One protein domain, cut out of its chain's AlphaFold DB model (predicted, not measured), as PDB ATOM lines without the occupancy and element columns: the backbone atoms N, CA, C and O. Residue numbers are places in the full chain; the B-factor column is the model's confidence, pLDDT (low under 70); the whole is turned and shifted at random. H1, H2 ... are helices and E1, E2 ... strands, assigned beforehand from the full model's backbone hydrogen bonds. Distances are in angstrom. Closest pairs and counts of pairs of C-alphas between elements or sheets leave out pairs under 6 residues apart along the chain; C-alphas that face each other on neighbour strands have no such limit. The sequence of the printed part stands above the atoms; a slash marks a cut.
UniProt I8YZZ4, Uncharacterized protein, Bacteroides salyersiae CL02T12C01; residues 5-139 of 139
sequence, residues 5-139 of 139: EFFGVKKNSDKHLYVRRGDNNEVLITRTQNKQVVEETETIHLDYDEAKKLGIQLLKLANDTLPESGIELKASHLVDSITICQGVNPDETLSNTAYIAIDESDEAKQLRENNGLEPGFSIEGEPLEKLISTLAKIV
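This is residues 5 to 139 of the 139 residues of an uncharacterized protein of Bacteroides salyersiae CL02T12C01 (UniProt I8YZZ4). Two sheets of four strands, E1 to E4 and E5 to E8, are partly face to face with their strands crossed, and two helices side by side, H1 and H3, pack on both sheets. A short third helix, H2, only grazes the second sheet, away from that pair. The printed part has 135 residues with three named helices and eight named strands, in the order E1 E2 E3 E4 H1 E5 E6 E7 H2 E8 H3; both sheets are antiparallel and the class is mixed. It is compact, with a radius of gyration of the C-alphas of 14.1 A and spans of 35 by 32 by 28 A.

Start with the twisted sheet of E5, residues 71 to 74, E6, 79 to 88, E7, 94 to 104, and E8, 120 to 123, in that order. E5, E6 and E7 form a meander, each strand the antiparallel neighbour of the one before. Within hydrogen-bond range you find N 73 and O 82, 2.8 A, N 85 and O 99, 2.8 A, and, from E7 to E8, N 100 and O 121, 2.8 A. E7 bends by 74 degrees at residue 97. On one face is H1, residues 48 to 60, as a second layer, at a height over the sheet of 9.6 A; it runs along the strands, at 1 degree to E6 on the local plane. H1 touches H3, residues 125 to 138, at a shallow tilt of 31 degrees, opposite ways; their closest C-alphas, Gly 55 and Ile 132, are 5.8 A apart. Now look at the other sheet, a meander of E1, residues 5 to 7, E2, 15 to 21, E3, 27 to 33, and E4, 43 to 46, in that order; N 7 and O 17, 2.8 A, N 18 and O 30, 2.8 A, and N 29 and O 44, 2.9 A, are within hydrogen-bond range. The two sheets form a sandwich, face to face, with their strands at 78 degrees. H3 lies over E1 and E2 at a height over the sheet of 9.3 A, with H1 on the same face. H2, residues 106 to 114, is apart from H1 and H3. In H1, H2 and H3 every O i to N i+4 pair is within hydrogen-bond range.

Find C-alpha 5, where E1 begins, at (167.212, 125.031, 126.521). E2 measures 20.1 A, E3 19.4 A and H1 18.5 A from first to last C-alpha. E6 measures 24.9 A, and E7 runs 26.2 A from C-alpha 94 at (143.261, 129.085, 114.864). H3 runs 20.5 A to C-alpha 138 at (161.318, 122.499, 135.814).

The C-alphas farthest apart, of Asp 23 and Asp 91, are 43.7 A from each other. The printed part has no cut and no long link. The mean pLDDT of the printed part is 82.1; look for values under 70 at residues 8 to 13, 36 to 41 and 78.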
ATOM      1  N   GLU A   5     167.415 125.306 127.949       80.12
ATOM      2  CA  GLU A   5     167.212 125.031 126.521       80.12
ATOM      3  C   GLU A   5     166.887 126.309 125.736       80.12
ATOM      4  O   GLU A   5     166.359 127.276 126.285       80.12
ATOM      5  N   PHE A   6     167.238 126.299 124.443       78.81
ATOM      6  CA  PHE A   6     166.938 127.373 123.499       78.81
ATOM      7  C   PHE A   6     165.830 126.947 122.531       78.81
ATOM      8  O   PHE A   6     165.968 125.921 121.864       78.81
ATOM      9  N   PHE A   7     164.790 127.766 122.378       79.00
ATOM     10  CA  PHE A   7     163.655 127.502 121.486       79.00
ATOM     11  C   PHE A   7     163.520 128.596 120.429       79.00
ATOM     12  O   PHE A   7     163.671 129.767 120.749       79.00
ATOM     13  N   GLY A   8     163.223 128.250 119.176       67.12
ATOM     14  CA  GLY A   8     163.067 129.224 118.088       67.12
ATOM     15  C   GLY A   8     162.099 128.736 117.013       67.12
ATOM     16  O   GLY A   8     161.972 127.534 116.803       67.12
ATOM     17  N   VAL A   9     161.418 129.672 116.343       62.19
ATOM     18  CA  VAL A   9     160.294 129.408 115.413       62.19
ATOM     19  C   VAL A   9     160.746 128.817 114.086       62.19
ATOM     20  O   VAL A   9     160.120 127.916 113.543       62.19
ATOM     21  N   LYS A  10     161.836 129.354 113.530       61.66
ATOM     22  CA  LYS A  10     162.299 129.021 112.181       61.66
ATOM     23  C   LYS A  10     163.673 128.385 112.235       61.66
ATOM     24  O   LYS A  10     164.543 128.800 113.002       61.66
ATOM     25  N   LYS A  11     163.895 127.420 111.344       55.28
ATOM     26  CA  LYS A  11     165.237 126.934 111.022       55.28
ATOM     27  C   LYS A  11     166.071 128.147 110.580       55.28
ATOM     28  O   LYS A  11     165.741 128.761 109.572       55.28
ATOM     29  N   ASN A  12     167.104 128.490 111.354       59.72
ATOM     30  CA  ASN A  12     167.948 129.689 111.201       59.72
ATOM     31  C   ASN A  12     167.314 131.024 111.649       59.72
ATOM     32  O   ASN A  12     167.708 132.075 111.159       59.72
ATOM     33  N   SER A  13     166.337 131.008 112.561       67.62
ATOM     34  CA  SER A  13     165.973 132.221 113.304       67.62
ATOM     35  C   SER A  13     167.119 132.613 114.227       67.62
ATOM     36  O   SER A  13     167.586 131.776 114.994       67.62
ATOM     37  N   ASP A  14     167.517 133.881 114.226       70.19
ATOM     38  CA  ASP A  14     168.466 134.395 115.219       70.19
ATOM     39  C   ASP A  14     167.786 134.618 116.576       70.19
ATOM     40  O   ASP A  14     168.444 134.597 117.616       70.19
ATOM     41  N   LYS A  15     166.455 134.760 116.586       70.06
ATOM     42  CA  LYS A  15     165.642 134.965 117.788       70.06
ATOM     43  C   LYS A  15     165.328 133.626 118.450       70.06
ATOM     44  O   LYS A  15     164.728 132.759 117.803       70.06
ATOM     45  N   HIS A  16     165.718 133.481 119.716       77.38
ATOM     46  CA  HIS A  16     165.401 132.308 120.527       77.38
ATOM     47  C   HIS A  16     164.968 132.695 121.941       77.38
ATOM     48  O   HIS A  16     165.402 133.709 122.488       77.38
ATOM     49  N   LEU A  17     164.187 131.816 122.557       81.75
ATOM     50  CA  LEU A  17     163.935 131.807 123.987       81.75
ATOM     51  C   LEU A  17     164.947 130.953 124.688       81.75
ATOM     52  O   LEU A  17     165.063 129.774 124.373       81.75
ATOM     53  N   TYR A  18     165.602 131.526 125.675       85.44
ATOM     54  CA  TYR A  18     166.379 130.776 126.628       85.44
ATOM     55  C   TYR A  18     165.541 130.563 127.884       85.44
ATOM     56  O   TYR A  18     165.228 131.524 128.583       85.44
ATOM     57  N   VAL A  19     165.154 129.315 128.153       88.31
ATOM     58  CA  VAL A  19     164.368 128.970 129.347       88.31
ATOM     59  C   VAL A  19     165.217 128.144 130.289       88.31
ATOM     60  O   VAL A  19     165.813 127.142 129.882       88.31
ATOM     61  N   ARG A  20     165.266 128.559 131.555       89.81
ATOM     62  CA  ARG A  20     166.034 127.884 132.602       89.81
ATOM     63  C   ARG A  20     165.328 127.930 133.950       89.81
ATOM     64  O   ARG A  20     164.527 128.819 134.223       89.81
ATOM     65  N   ARG A  21     165.691 126.996 134.828       89.81
ATOM     66  CA  ARG A  21     165.333 127.061 136.252       89.81
ATOM     67  C   ARG A  21     166.193 128.113 136.962       89.81
ATOM     68  O   ARG A  21     167.423 128.065 136.854       89.81
ATOM     69  N   GLY A  22     165.554 129.038 137.671       86.50
ATOM     70  CA  GLY A  22     166.202 129.973 138.590       86.50
ATOM     71  C   GLY A  22     166.498 129.343 139.950       86.50
ATOM     72  O   GLY A  22     166.064 128.228 140.254       86.50
ATOM     73  N   ASP A  23     167.246 130.058 140.786       84.00
ATOM     74  CA  ASP A  23     167.698 129.535 142.082       84.00
ATOM     75  C   ASP A  23     166.545 129.422 143.105       84.00
ATOM     76  O   ASP A  23     166.603 128.593 144.012       84.00
ATOM     77  N   ASN A  24     165.450 130.164 142.901       83.12
ATOM     78  CA  ASN A  24     164.277 130.206 143.785       83.12
ATOM     79  C   ASN A  24     163.093 129.343 143.304       83.12
ATOM     80  O   ASN A  24     161.944 129.651 143.606       83.12
ATOM     81  N   ASN A  25     163.348 128.274 142.541       80.12
ATOM     82  CA  ASN A  25     162.308 127.465 141.869       80.12
ATOM     83  C   ASN A  25     161.423 128.247 140.881       80.12
ATOM     84  O   ASN A  25     160.383 127.750 140.459       80.12
ATOM     85  N   GLU A  26     161.855 129.443 140.496       88.56
ATOM     86  CA  GLU A  26     161.262 130.219 139.415       88.56
ATOM     87  C   GLU A  26     161.696 129.674 138.048       88.56
ATOM     88  O   GLU A  26     162.731 129.003 137.906       88.56
ATOM     89  N   VAL A  27     160.908 129.990 137.029       90.69
ATOM     90  CA  VAL A  27     161.276 129.818 135.628       90.69
ATOM     91  C   VAL A  27     161.709 131.161 135.079       90.69
ATOM     92  O   VAL A  27     160.998 132.156 135.173       90.69
ATOM     93  N   LEU A  28     162.891 131.158 134.480       90.12
ATOM     94  CA  LEU A  28     163.500 132.327 133.877       90.12
ATOM     95  C   LEU A  28     163.430 132.182 132.369       90.12
ATOM     96  O   LEU A  28     163.874 131.164 131.826       90.12
ATOM     97  N   ILE A  29     162.860 133.187 131.715       87.88
ATOM     98  CA  ILE A  29     162.707 133.240 130.266       87.88
ATOM     99  C   ILE A  29     163.452 134.471 129.772       87.88
ATOM    100  O   ILE A  29     163.030 135.599 130.008       87.88
ATOM    101  N   THR A  30     164.559 134.255 129.075       83.56
ATOM    102  CA  THR A  30     165.379 135.335 128.529       83.56
ATOM    103  C   THR A  30     165.285 135.326 127.012       83.56
ATOM    104  O   THR A  30     165.460 134.286 126.363       83.56
ATOM    105  N   ARG A  31     165.033 136.491 126.415       77.00
ATOM    106  CA  ARG A  31     165.127 136.655 124.964       77.00
ATOM    107  C   ARG A  31     166.596 136.653 124.554       77.00
ATOM    108  O   ARG A  31     167.438 137.289 125.181       77.00
ATOM    109  N   THR A  32     166.910 135.943 123.480       75.12
ATOM    110  CA  THR A  32     168.282 135.843 122.976       75.12
ATOM    111  C   THR A  32     168.334 136.105 121.480       75.12
ATOM    112  O   THR A  32     167.407 135.759 120.741       75.12
ATOM    113  N   GLN A  33     169.438 136.704 121.040       72.38
ATOM    114  CA  GLN A  33     169.761 136.901 119.632       72.38
ATOM    115  C   GLN A  33     171.042 136.133 119.327       72.38
ATOM    116  O   GLN A  33     171.993 136.161 120.105       72.38
ATOM    117  N   ASN A  34     171.068 135.376 118.232       72.38
ATOM    118  CA  ASN A  34     172.178 134.482 117.889       72.38
ATOM    119  C   ASN A  34     172.534 133.487 119.016       72.38
ATOM    120  O   ASN A  34     173.692 133.101 119.167       72.38
ATOM    121  N   LYS A  35     171.537 133.075 119.819       70.56
ATOM    122  CA  LYS A  35     171.697 132.223 121.020       70.56
ATOM    123  C   LYS A  35     172.597 132.824 122.108       70.56
ATOM    124  O   LYS A  35     173.068 132.101 122.984       70.56
ATOM    125  N   GLN A  36     172.834 134.131 122.064       69.25
ATOM    126  CA  GLN A  36     173.490 134.876 123.130       69.25
ATOM    127  C   GLN A  36     172.435 135.656 123.909       69.25
ATOM    128  O   GLN A  36     171.537 136.268 123.324       69.25
ATOM    129  N   VAL A  37     172.531 135.589 125.237       67.81
ATOM    130  CA  VAL A  37     171.736 136.437 126.126       67.81
ATOM    131  C   VAL A  37     172.105 137.879 125.819       67.81
ATOM    132  O   VAL A  37     173.279 138.232 125.901       67.81
ATOM    133  N   VAL A  38     171.114 138.668 125.401       65.12
ATOM    134  CA  VAL A  38     171.323 140.082 125.074       65.12
ATOM    135  C   VAL A  38     171.591 140.845 126.369       65.12
ATOM    136  O   VAL A  38     172.628 141.489 126.490       65.12
ATOM    137  N   GLU A  39     170.727 140.668 127.373       67.19
ATOM    138  CA  GLU A  39     170.926 141.201 128.719       67.19
ATOM    139  C   GLU A  39     170.161 140.361 129.758       67.19
ATOM    140  O   GLU A  39     169.013 139.987 129.530       67.19
ATOM    141  N   GLU A  40     170.778 140.043 130.905       64.56
ATOM    142  CA  GLU A  40     170.092 139.306 131.989       64.56
ATOM    143  C   GLU A  40     168.980 140.142 132.642       64.56
ATOM    144  O   GLU A  40     168.034 139.577 133.181       64.56
ATOM    145  N   THR A  41     169.065 141.472 132.563       64.50
ATOM    146  CA  THR A  41     168.034 142.409 133.031       64.50
ATOM    147  C   THR A  41     166.720 142.243 132.256       64.50
ATOM    148  O   THR A  41     165.653 142.377 132.843       64.50
ATOM    149  N   GLU A  42     166.767 141.834 130.986       70.25
ATOM    150  CA  GLU A  42     165.588 141.531 130.157       70.25
ATOM    151  C   GLU A  42     164.989 140.132 130.429       70.25
ATOM    152  O   GLU A  42     164.171 139.628 129.654       70.25
ATOM    153  N   THR A  43     165.413 139.452 131.498       83.06
ATOM    154  CA  THR A  43     164.869 138.141 131.863       83.06
ATOM    155  C   THR A  43     163.499 138.298 132.506       83.06
ATOM    156  O   THR A  43     163.321 139.056 133.454       83.06
ATOM    157  N   ILE A  44     162.531 137.531 132.016       86.69
ATOM    158  CA  ILE A  44     161.216 137.384 132.632       86.69
ATOM    159  C   ILE A  44     161.326 136.354 133.747       86.69
ATOM    160  O   ILE A  44     161.744 135.214 133.517       86.69
ATOM    161  N   HIS A  45     160.901 136.755 134.937       90.44
ATOM    162  CA  HIS A  45     160.836 135.902 136.112       90.44
ATOM    163  C   HIS A  45     159.395 135.453 136.340       90.44
ATOM    164  O   HIS A  45     158.544 136.262 136.720       90.44
ATOM    165  N   LEU A  46     159.129 134.166 136.114       91.12
ATOM    166  CA  LEU A  46     157.866 133.528 136.466       91.12
ATOM    167  C   LEU A  46     158.066 132.707 137.732       91.12
ATOM    168  O   LEU A  46     158.910 131.808 137.766       91.12
ATOM    169  N   ASP A  47     157.267 132.973 138.760       91.31
ATOM    170  CA  ASP A  47     157.237 132.090 139.919       91.31
ATOM    171  C   ASP A  47     156.721 130.689 139.537       91.31
ATOM    172  O   ASP A  47     156.306 130.419 138.405       91.31
ATOM    173  N   TYR A  48     156.771 129.766 140.493       89.06
ATOM    174  CA  TYR A  48     156.350 128.388 140.273       89.06
ATOM    175  C   TYR A  48     154.900 128.270 139.763       89.06
ATOM    176  O   TYR A  48     154.616 127.459 138.876       89.06
ATOM    177  N   ASP A  49     153.981 129.077 140.296       91.12
ATOM    178  CA  ASP A  49     152.564 129.015 139.943       91.12
ATOM    179  C   ASP A  49     152.312 129.618 138.557       91.12
ATOM    180  O   ASP A  49     151.574 129.032 137.758       91.12
ATOM    181  N   GLU A  50     152.950 130.740 138.225       92.75
ATOM    182  CA  GLU A  50     152.871 131.370 136.902       92.75
ATOM    183  C   GLU A  50     153.541 130.512 135.822       92.75
ATOM    184  O   GLU A  50     152.988 130.332 134.734       92.75
ATOM    185  N   ALA A  51     154.666 129.867 136.130       91.06
ATOM    186  CA  ALA A  51     155.305 128.907 135.235       91.06
ATOM    187  C   ALA A  51     154.432 127.669 134.981       91.06
ATOM    188  O   ALA A  51     154.337 127.174 133.851       91.06
ATOM    189  N   LYS A  52     153.748 127.172 136.016       91.25
ATOM    190  CA  LYS A  52     152.792 126.070 135.879       91.25
ATOM    191  C   LYS A  52     151.591 126.483 135.031       91.25
ATOM    192  O   LYS A  52     151.165 125.711 134.169       91.25
ATOM    193  N   LYS A  53     151.060 127.693 135.230       92.25
ATOM    194  CA  LYS A  53     150.000 128.252 134.377       92.25
ATOM    195  C   LYS A  53     150.467 128.357 132.930       92.25
ATOM    196  O   LYS A  53     149.734 127.896 132.059       92.25
ATOM    197  N   LEU A  54     151.677 128.864 132.680       91.31
ATOM    198  CA  LEU A  54     152.274 128.917 131.343       91.31
ATOM    199  C   LEU A  54     152.281 127.533 130.691       91.31
ATOM    200  O   LEU A  54     151.728 127.367 129.607       91.31
ATOM    201  N   GLY A  55     152.841 126.528 131.370       90.56
ATOM    202  CA  GLY A  55     152.882 125.157 130.861       90.56
ATOM    203  C   GLY A  55     151.492 124.620 130.506       90.56
ATOM    204  O   GLY A  55     151.313 124.041 129.437       90.56
ATOM    205  N   ILE A  56     150.487 124.872 131.352       90.00
ATOM    206  CA  ILE A  56     149.095 124.469 131.095       90.00
ATOM    207  C   ILE A  56     148.524 125.169 129.855       90.00
ATOM    208  O   ILE A  56     147.900 124.498 129.036       90.00
ATOM    209  N   GLN A  57     148.715 126.484 129.695       89.62
ATOM    210  CA  GLN A  57     148.191 127.194 128.519       89.62
ATOM    211  C   GLN A  57     148.876 126.731 127.232       89.62
ATOM    212  O   GLN A  57     148.203 126.512 126.228       89.62
ATOM    213  N   LEU A  58     150.189 126.494 127.273       90.06
ATOM    214  CA  LEU A  58     150.916 125.947 126.130       90.06
ATOM    215  C   LEU A  58     150.442 124.528 125.777       90.06
ATOM    216  O   LEU A  58     150.294 124.222 124.599       90.06
ATOM    217  N   LEU A  59     150.127 123.677 126.765       88.25
ATOM    218  CA  LEU A  59     149.505 122.364 126.518       88.25
ATOM    219  C   LEU A  59     148.124 122.481 125.867       88.25
ATOM    220  O   LEU A  59     147.759 121.642 125.038       88.25
ATOM    221  N   LYS A  60     147.329 123.476 126.277       86.06
ATOM    222  CA  LYS A  60     145.979 123.670 125.744       86.06
ATOM    223  C   LYS A  60     145.993 124.001 124.265       86.06
ATOM    224  O   LYS A  60     145.127 123.492 123.578       86.06
ATOM    225  N   LEU A  61     147.002 124.710 123.758       83.19
ATOM    226  CA  LEU A  61     147.133 125.002 122.323       83.19
ATOM    227  C   LEU A  61     147.119 123.751 121.425       83.19
ATOM    228  O   LEU A  61     146.819 123.858 120.240       83.19
ATOM    229  N   ALA A  62     147.428 122.567 121.966       74.06
ATOM    230  CA  ALA A  62     147.344 121.305 121.233       74.06
ATOM    231  C   ALA A  62     145.932 120.683 121.206       74.06
ATOM    232  O   ALA A  62     145.676 119.817 120.374       74.06
ATOM    233  N   ASN A  63     145.037 121.069 122.122       75.81
ATOM    234  CA  ASN A  63     143.769 120.371 122.374       75.81
ATOM    235  C   ASN A  63     142.529 121.282 122.424       75.81
ATOM    236  O   ASN A  63     141.417 120.774 122.299       75.81
ATOM    237  N   ASP A  64     142.695 122.583 122.655       80.81
ATOM    238  CA  ASP A  64     141.621 123.547 122.899       80.81
ATOM    239  C   ASP A  64     142.049 124.963 122.478       80.81
ATOM    240  O   ASP A  64     143.220 125.217 122.174       80.81
ATOM    241  N   THR A  65     141.102 125.893 122.461       83.25
ATOM    242  CA  THR A  65     141.342 127.280 122.067       83.25
ATOM    243  C   THR A  65     141.651 128.162 123.274       83.25
ATOM    244  O   THR A  65     141.125 127.971 124.375       83.25
ATOM    245  N   LEU A  66     142.538 129.142 123.090       86.25
ATOM    246  CA  LEU A  66     142.721 130.204 124.082       86.25
ATOM    247  C   LEU A  66     141.694 131.326 123.852       86.25
ATOM    248  O   LEU A  66     141.241 131.513 122.721       86.25
ATOM    249  N   PRO A  67     141.332 132.101 124.894       86.56
ATOM    250  CA  PRO A  67     140.541 133.314 124.712       86.56
ATOM    251  C   PRO A  67     141.213 134.270 123.723       86.56
ATOM    252  O   PRO A  67     142.436 134.408 123.738       86.56
ATOM    253  N   GLU A  68     140.421 134.987 122.922       83.50
ATOM    254  CA  GLU A  68     140.940 135.975 121.959       83.50
ATOM    255  C   GLU A  68     141.776 137.075 122.627       83.50
ATOM    256  O   GLU A  68     142.743 137.560 122.048       83.50
ATOM    257  N   SER A  69     141.446 137.434 123.872       84.62
ATOM    258  CA  SER A  69     142.209 138.400 124.672       84.62
ATOM    259  C   SER A  69     143.585 137.895 125.114       84.62
ATOM    260  O   SER A  69     144.344 138.651 125.713       84.62
ATOM    261  N   GLY A  70     143.888 136.615 124.892       87.38
ATOM    262  CA  GLY A  70     145.029 135.940 125.487       87.38
ATOM    263  C   GLY A  70     144.863 135.696 126.988       87.38
ATOM    264  O   GLY A  70     143.849 136.038 127.607       87.38
ATOM    265  N   ILE A  71     145.874 135.051 127.564       90.69
ATOM    266  CA  ILE A  71     145.999 134.811 129.002       90.69
ATOM    267  C   ILE A  71     147.197 135.590 129.521       90.69
ATOM    268  O   ILE A  71     148.332 135.309 129.137       90.69
ATOM    269  N   GLU A  72     146.934 136.526 130.421       92.44
ATOM    270  CA  GLU A  72     147.963 137.272 131.126       92.44
ATOM    271  C   GLU A  72     148.553 136.434 132.269       92.44
ATOM    272  O   GLU A  72     147.827 135.817 133.058       92.44
ATOM    273  N   LEU A  73     149.879 136.419 132.356       91.00
ATOM    274  CA  LEU A  73     150.659 135.809 133.422       91.00
ATOM    275  C   LEU A  73     151.524 136.883 134.055       91.00
ATOM    276  O   LEU A  73     152.189 137.650 133.357       91.00
ATOM    277  N   LYS A  74     151.536 136.919 135.384       89.81
ATOM    278  CA  LYS A  74     152.334 137.907 136.101       89.81
ATOM    279  C   LYS A  74     153.809 137.582 135.938       89.81
ATOM    280  O   LYS A  74     154.229 136.445 136.149       89.81
ATOM    281  N   ALA A  75     154.575 138.599 135.589       86.00
ATOM    282  CA  ALA A  75     156.019 138.546 135.600       86.00
ATOM    283  C   ALA A  75     156.533 139.418 136.747       86.00
ATOM    284  O   ALA A  75     155.783 140.119 137.428       86.00
ATOM    285  N   SER A  76     157.827 139.335 137.001       77.69
ATOM    286  CA  SER A  76     158.499 140.274 137.884       77.69
ATOM    287  C   SER A  76     159.793 140.761 137.246       77.69
ATOM    288  O   SER A  76     160.268 140.184 136.264       77.69
ATOM    289  N   HIS A  77     160.356 141.810 137.853       71.25
ATOM    290  CA  HIS A  77     161.574 142.512 137.457       71.25
ATOM    291  C   HIS A  77     161.340 143.678 136.478       71.25
ATOM    292  O   HIS A  77     160.977 144.757 136.934       71.25
ATOM    293  N   LEU A  78     161.566 143.494 135.176       64.50
ATOM    294  CA  LEU A  78     161.495 144.556 134.150       64.50
ATOM    295  C   LEU A  78     160.313 144.395 133.177       64.50
ATOM    296  O   LEU A  78     160.189 145.130 132.199       64.50
ATOM    297  N   VAL A  79     159.459 143.419 133.462       72.25
ATOM    298  CA  VAL A  79     158.257 143.074 132.708       72.25
ATOM    299  C   VAL A  79     157.121 142.987 133.716       72.25
ATOM    300  O   VAL A  79     157.267 142.305 134.736       72.25
ATOM    301  N   ASP A  80     156.014 143.667 133.435       77.06
ATOM    302  CA  ASP A  80     154.841 143.674 134.311       77.06
ATOM    303  C   ASP A  80     154.064 142.360 134.160       77.06
ATOM    304  O   ASP A  80     153.703 141.695 135.139       77.06
ATOM    305  N   SER A  81     153.874 141.926 132.915       86.69
ATOM    306  CA  SER A  81     153.233 140.656 132.599       86.69
ATOM    307  C   SER A  81     153.666 140.113 131.239       86.69
ATOM    308  O   SER A  81     154.275 140.792 130.413       86.69
ATOM    309  N   ILE A  82     153.366 138.841 130.999       88.88
ATOM    310  CA  ILE A  82     153.373 138.281 129.648       88.88
ATOM    311  C   ILE A  82     151.960 137.862 129.281       88.88
ATOM    312  O   ILE A  82     151.235 137.314 130.107       88.88
ATOM    313  N   THR A  83     151.578 138.070 128.029       90.75
ATOM    314  CA  THR A  83     150.292 137.606 127.510       90.75
ATOM    315  C   THR A  83     150.511 136.504 126.489       90.75
ATOM    316  O   THR A  83     151.257 136.667 125.524       90.75
ATOM    317  N   ILE A  84     149.849 135.370 126.707       91.00
ATOM    318  CA  ILE A  84     149.866 134.224 125.800       91.00
ATOM    319  C   ILE A  84     148.636 134.281 124.906       91.00
ATOM    320  O   ILE A  84     147.513 134.120 125.384       91.00
ATOM    321  N   CYS A  85     148.855 134.454 123.610       89.44
ATOM    322  CA  CYS A  85     147.819 134.425 122.588       89.44
ATOM    323  C   CYS A  85     147.986 133.193 121.698       89.44
ATOM    324  O   CYS A  85     149.099 132.732 121.436       89.44
ATOM    325  N   GLN A  86     146.871 132.680 121.193       89.62
ATOM    326  CA  GLN A  86     146.891 131.691 120.125       89.62
ATOM    327  C   GLN A  86     147.054 132.400 118.779       89.62
ATOM    328  O   GLN A  86     146.408 133.415 118.522       89.62
ATOM    329  N   GLY A  87     147.941 131.890 117.928       86.94
ATOM    330  CA  GLY A  87     148.121 132.412 116.581       86.94
ATOM    331  C   GLY A  87     146.881 132.183 115.719       86.94
ATOM    332  O   GLY A  87     146.148 131.215 115.909       86.94
ATOM    333  N   VAL A  88     146.682 133.057 114.736       86.38
ATOM    334  CA  VAL A  88     145.596 132.966 113.753       86.38
ATOM    335  C   VAL A  88     146.222 132.892 112.365       86.38
ATOM    336  O   VAL A  88     147.119 133.672 112.035       86.38
ATOM    337  N   ASN A  89     145.782 131.926 111.568       84.56
ATOM    338  CA  ASN A  89     146.208 131.760 110.185       84.56
ATOM    339  C   ASN A  89     145.588 132.848 109.288       84.56
ATOM    340  O   ASN A  89     144.575 133.447 109.646       84.56
ATOM    341  N   PRO A  90     146.136 133.093 108.081       87.06
ATOM    342  CA  PRO A  90     145.566 134.070 107.146       87.06
ATOM    343  C   PRO A  90     144.113 133.800 106.723       87.06
ATOM    344  O   PRO A  90     143.459 134.703 106.213       87.06
ATOM    345  N   ASP A  91     143.625 132.571 106.893       91.31
ATOM    346  CA  ASP A  91     142.245 132.154 106.620       91.31
ATOM    347  C   ASP A  91     141.327 132.250 107.855       91.31
ATOM    348  O   ASP A  91     140.250 131.660 107.866       91.31
ATOM    349  N   GLU A  92     141.763 132.978 108.889       85.62
ATOM    350  CA  GLU A  92     141.058 133.203 110.160       85.62
ATOM    351  C   GLU A  92     140.880 131.945 111.029       85.62
ATOM    352  O   GLU A  92     140.237 131.990 112.079       85.62
ATOM    353  N   THR A  93     141.496 130.818 110.656       87.50
ATOM    354  CA  THR A  93     141.518 129.619 111.503       87.50
ATOM    355  C   THR A  93     142.567 129.731 112.609       87.50
ATOM    356  O   THR A  93     143.622 130.346 112.440       87.50
ATOM    357  N   LEU A  94     142.303 129.113 113.761       84.38
ATOM    358  CA  LEU A  94     143.261 129.085 114.864       84.38
ATOM    359  C   LEU A  94     144.458 128.187 114.527       84.38
ATOM    360  O   LEU A  94     144.303 127.055 114.068       84.38
ATOM    361  N   SER A  95     145.655 128.700 114.793       85.19
ATOM    362  CA  SER A  95     146.921 127.985 114.660       85.19
ATOM    363  C   SER A  95     147.320 127.318 115.981       85.19
ATOM    364  O   SER A  95     146.891 127.710 117.067       85.19
ATOM    365  N   ASN A  96     148.206 126.328 115.898       82.94
ATOM    366  CA  ASN A  96     148.932 125.781 117.046       82.94
ATOM    367  C   ASN A  96     150.163 126.629 117.432       82.94
ATOM    368  O   ASN A  96     150.959 126.218 118.275       82.94
ATOM    369  N   THR A  97     150.340 127.799 116.818       87.62
ATOM    370  CA  THR A  97     151.365 128.776 117.192       87.62
ATOM    371  C   THR A  97     150.990 129.447 118.516       87.62
ATOM    372  O   THR A  97     149.911 130.024 118.640       87.62
ATOM    373  N   ALA A  98     151.894 129.438 119.493       89.25
ATOM    374  CA  ALA A  98     151.799 130.289 120.674       89.25
ATOM    375  C   ALA A  98     152.468 131.633 120.374       89.25
ATOM    376  O   ALA A  98     153.620 131.651 119.942       89.25
ATOM    377  N   TYR A  99     151.788 132.747 120.620       87.25
ATOM    378  CA  TYR A  99     152.392 134.076 120.650       87.25
ATOM    379  C   TYR A  99     152.525 134.527 122.100       87.25
ATOM    380  O   TYR A  99     151.549 134.512 122.843       87.25
ATOM    381  N   ILE A 100     153.730 134.904 122.507       87.12
ATOM    382  CA  ILE A 100     154.018 135.424 123.839       87.12
ATOM    383  C   ILE A 100     154.379 136.895 123.674       87.12
ATOM    384  O   ILE A 100     155.467 137.237 123.205       87.12
ATOM    385  N   ALA A 101     153.424 137.751 124.015       86.25
ATOM    386  CA  ALA A 101     153.618 139.187 124.127       86.25
ATOM    387  C   ALA A 101     154.224 139.507 125.492       86.25
ATOM    388  O   ALA A 101     153.817 138.928 126.500       86.25
ATOM    389  N   ILE A 102     155.175 140.430 125.520       85.25
ATOM    390  CA  ILE A 102     155.805 140.915 126.743       85.25
ATOM    391  C   ILE A 102     155.247 142.313 127.003       85.25
ATOM    392  O   ILE A 102     155.362 143.183 126.137       85.25
ATOM    393  N   ASP A 103     154.621 142.509 128.161       84.44
ATOM    394  CA  ASP A 103     154.192 143.827 128.621       84.44
ATOM    395  C   ASP A 103     155.349 144.482 129.385       84.44
ATOM    396  O   ASP A 103     155.673 144.134 130.524       84.44
ATOM    397  N   GLU A 104     156.066 145.346 128.673       78.44
ATOM    398  CA  GLU A 104     157.311 145.976 129.112       78.44
ATOM    399  C   GLU A 104     157.027 147.367 129.694       78.44
ATOM    400  O   GLU A 104     156.227 148.121 129.136       78.44
ATOM    401  N   SER A 105     157.760 147.760 130.744       78.25
ATOM    402  CA  SER A 105     157.770 149.161 131.186       78.25
ATOM    403  C   SER A 105     158.293 150.083 130.075       78.25
ATOM    404  O   SER A 105     158.995 149.638 129.159       78.25
ATOM    405  N   ASP A 106     158.014 151.388 130.155       81.81
ATOM    406  CA  ASP A 106     158.504 152.360 129.166       81.81
ATOM    407  C   ASP A 106     160.038 152.320 129.019       81.81
ATOM    408  O   ASP A 106     160.568 152.463 127.913       81.81
ATOM    409  N   GLU A 107     160.765 152.075 130.114       77.69
ATOM    410  CA  GLU A 107     162.223 151.937 130.116       77.69
ATOM    411  C   GLU A 107     162.684 150.671 129.382       77.69
ATOM    412  O   GLU A 107     163.579 150.742 128.532       77.69
ATOM    413  N   ALA A 108     162.065 149.520 129.667       75.06
ATOM    414  CA  ALA A 108     162.380 148.252 129.008       75.06
ATOM    415  C   ALA A 108     162.041 148.304 127.509       75.06
ATOM    416  O   ALA A 108     162.835 147.878 126.663       75.06
ATOM    417  N   LYS A 109     160.916 148.937 127.164       81.62
ATOM    418  CA  LYS A 109     160.493 149.176 125.786       81.62
ATOM    419  C   LYS A 109     161.509 150.017 125.011       81.62
ATOM    420  O   LYS A 109     161.865 149.661 123.886       81.62
ATOM    421  N   GLN A 110     161.991 151.117 125.595       80.94
ATOM    422  CA  GLN A 110     163.006 151.968 124.964       80.94
ATOM    423  C   GLN A 110     164.315 151.208 124.733       80.94
ATOM    424  O   GLN A 110     164.887 151.296 123.646       80.94
ATOM    425  N   LEU A 111     164.780 150.440 125.722       74.06
ATOM    426  CA  LEU A 111     165.994 149.632 125.594       74.06
ATOM    427  C   LEU A 111     165.863 148.608 124.457       74.06
ATOM    428  O   LEU A 111     166.728 148.533 123.580       74.06
ATOM    429  N   ARG A 112     164.736 147.892 124.406       80.06
ATOM    430  CA  ARG A 112     164.414 146.942 123.338       80.06
ATOM    431  C   ARG A 112     164.428 147.595 121.954       80.06
ATOM    432  O   ARG A 112     165.012 147.037 121.022       80.06
ATOM    433  N   GLU A 113     163.759 148.737 121.793       82.06
ATOM    434  CA  GLU A 113     163.669 149.447 120.506       82.06
ATOM    435  C   GLU A 113     165.031 149.956 120.044       82.06
ATOM    436  O   GLU A 113     165.374 149.788 118.872       82.06
ATOM    437  N   ASN A 114     165.845 150.475 120.967       81.38
ATOM    438  CA  ASN A 114     167.223 150.885 120.690       81.38
ATOM    439  C   ASN A 114     168.091 149.714 120.201       81.38
ATOM    440  O   ASN A 114     168.989 149.912 119.384       81.38
ATOM    441  N   ASN A 115     167.790 148.494 120.654       72.38
ATOM    442  CA  ASN A 115     168.449 147.260 120.228       72.38
ATOM    443  C   ASN A 115     167.806 146.613 118.979       72.38
ATOM    444  O   ASN A 115     168.281 145.578 118.511       72.38
ATOM    445  N   GLY A 116     166.740 147.195 118.413       72.75
ATOM    446  CA  GLY A 116     166.055 146.675 117.220       72.75
ATOM    447  C   GLY A 116     165.305 145.354 117.443       72.75
ATOM    448  O   GLY A 116     165.155 144.560 116.512       72.75
ATOM    449  N   LEU A 117     164.865 145.090 118.676       72.31
ATOM    450  CA  LEU A 117     164.225 143.835 119.080       72.31
ATOM    451  C   LEU A 117     162.686 143.955 119.090       72.31
ATOM    452  O   LEU A 117     162.133 145.041 119.240       72.31
ATOM    453  N   GLU A 118     161.967 142.838 118.939       74.31
ATOM    454  CA  GLU A 118     160.487 142.795 118.961       74.31
ATOM    455  C   GLU A 118     159.941 142.523 120.376       74.31
ATOM    456  O   GLU A 118     160.590 141.785 121.125       74.31
ATOM    457  N   PRO A 119     158.767 143.082 120.750       72.75
ATOM    458  CA  PRO A 119     158.190 143.033 122.109       72.75
ATOM    459  C   PRO A 119     157.574 141.668 122.473       72.75
ATOM    460  O   PRO A 119     156.646 141.562 123.266       72.75
ATOM    461  N   GLY A 120     158.040 140.596 121.842       78.88
ATOM    462  CA  GLY A 120     157.474 139.271 122.006       78.88
ATOM    463  C   GLY A 120     158.100 138.265 121.063       78.88
ATOM    464  O   GLY A 120     159.098 138.529 120.383       78.88
ATOM    465  N   PHE A 121     157.513 137.081 121.049       80.06
ATOM    466  CA  PHE A 121     157.973 135.976 120.229       80.06
ATOM    467  C   PHE A 121     156.833 134.996 119.987       80.06
ATOM    468  O   PHE A 121     155.968 134.795 120.833       80.06
ATOM    469  N   SER A 122     156.843 134.358 118.824       84.00
ATOM    470  CA  SER A 122     156.007 133.193 118.573       84.00
ATOM    471  C   SER A 122     156.793 131.904 118.809       84.00
ATOM    472  O   SER A 122     158.020 131.930 118.913       84.00
ATOM    473  N   ILE A 123     156.104 130.774 118.930       85.88
ATOM    474  CA  ILE A 123     156.685 129.429 118.945       85.88
ATOM    475  C   ILE A 123     155.644 128.421 118.448       85.88
ATOM    476  O   ILE A 123     154.468 128.515 118.782       85.88
ATOM    477  N   GLU A 124     156.064 127.461 117.631       86.25
ATOM    478  CA  GLU A 124     155.180 126.452 117.035       86.25
ATOM    479  C   GLU A 124     155.933 125.145 116.776       86.25
ATOM    480  O   GLU A 124     157.165 125.111 116.838       86.25
ATOM    481  N   GLY A 125     155.192 124.072 116.483       85.38
ATOM    482  CA  GLY A 125     155.747 122.771 116.098       85.38
ATOM    483  C   GLY A 125     156.643 122.126 117.163       85.38
ATOM    484  O   GLY A 125     156.412 122.261 118.363       85.38
ATOM    485  N   GLU A 126     157.698 121.430 116.723       86.06
ATOM    486  CA  GLU A 126     158.637 120.715 117.603       86.06
ATOM    487  C   GLU A 126     159.271 121.615 118.697       86.06
ATOM    488  O   GLU A 126     159.364 121.178 119.845       86.06
ATOM    489  N   PRO A 127     159.690 122.870 118.424       85.88
ATOM    490  CA  PRO A 127     160.121 123.798 119.472       85.88
ATOM    491  C   PRO A 127     159.089 124.013 120.586       85.88
ATOM    492  O   PRO A 127     159.472 124.031 121.756       85.88
ATOM    493  N   LEU A 128     157.802 124.152 120.247       87.50
ATOM    494  CA  LEU A 128     156.729 124.317 121.232       87.50
ATOM    495  C   LEU A 128     156.581 123.057 122.096       87.50
ATOM    496  O   LEU A 128     156.523 123.154 123.321       87.50
ATOM    497  N   GLU A 129     156.605 121.874 121.483       88.44
ATOM    498  CA  GLU A 129     156.561 120.595 122.207       88.44
ATOM    499  C   GLU A 129     157.744 120.441 123.177       88.44
ATOM    500  O   GLU A 129     157.577 120.008 124.324       88.44
ATOM    501  N   LYS A 130     158.948 120.844 122.755       88.88
ATOM    502  CA  LYS A 130     160.145 120.822 123.610       88.88
ATOM    503  C   LYS A 130     160.071 121.843 124.740       88.88
ATOM    504  O   LYS A 130     160.495 121.525 125.853       88.88
ATOM    505  N   LEU A 131     159.517 123.032 124.492       88.06
ATOM    506  CA  LEU A 131     159.294 124.039 125.531       88.06
ATOM    507  C   LEU A 131     158.347 123.495 126.601       88.06
ATOM    508  O   LEU A 131     158.673 123.531 127.785       88.06
ATOM    509  N   ILE A 132     157.224 122.911 126.183       89.50
ATOM    510  CA  ILE A 132     156.264 122.254 127.075       89.50
ATOM    511  C   ILE A 132     156.947 121.162 127.910       89.50
ATOM    512  O   ILE A 132     156.819 121.140 129.136       89.50
ATOM    513  N   SER A 133     157.713 120.278 127.261       89.25
ATOM    514  CA  SER A 133     158.448 119.208 127.943       89.25
ATOM    515  C   SER A 133     159.470 119.752 128.942       89.25
ATOM    516  O   SER A 133     159.661 119.173 130.009       89.25
ATOM    517  N   THR A 134     160.130 120.859 128.607       88.81
ATOM    518  CA  THR A 134     161.116 121.508 129.474       88.81
ATOM    519  C   THR A 134     160.448 122.136 130.685       88.81
ATOM    520  O   THR A 134     160.875 121.871 131.806       88.81
ATOM    521  N   LEU A 135     159.363 122.887 130.487       88.69
ATOM    522  CA  LEU A 135     158.589 123.466 131.583       88.69
ATOM    523  C   LEU A 135     158.124 122.378 132.553       88.69
ATOM    524  O   LEU A 135     158.385 122.505 133.741       88.69
ATOM    525  N   ALA A 136     157.575 121.267 132.050       87.38
ATOM    526  CA  ALA A 136     157.125 120.129 132.860       87.38
ATOM    527  C   ALA A 136     158.236 119.415 133.659       87.38
ATOM    528  O   ALA A 136     157.933 118.610 134.534       87.38
ATOM    529  N   LYS A 137     159.513 119.644 133.334       86.75
ATOM    530  CA  LYS A 137     160.654 119.123 134.102       86.75
ATOM    531  C   LYS A 137     161.187 120.132 135.123       86.75
ATOM    532  O   LYS A 137     161.894 119.724 136.051       86.75
ATOM    533  N   ILE A 138     160.920 121.423 134.907       82.12
ATOM    534  CA  ILE A 138     161.318 122.499 135.814       82.12
ATOM    535  C   ILE A 138     160.304 122.625 136.957       82.12
ATOM    536  O   ILE A 138     160.738 122.749 138.109       82.12
ATOM    537  N   VAL A 139     159.005 122.581 136.626       75.06
ATOM    538  CA  VAL A 139     157.869 122.668 137.564       75.06
ATOM    539  C   VAL A 139     157.447 121.310 138.122       75.06
ATOM    540  O   VAL A 139     157.721 120.279 137.477       75.06
TER     541      VAL A 139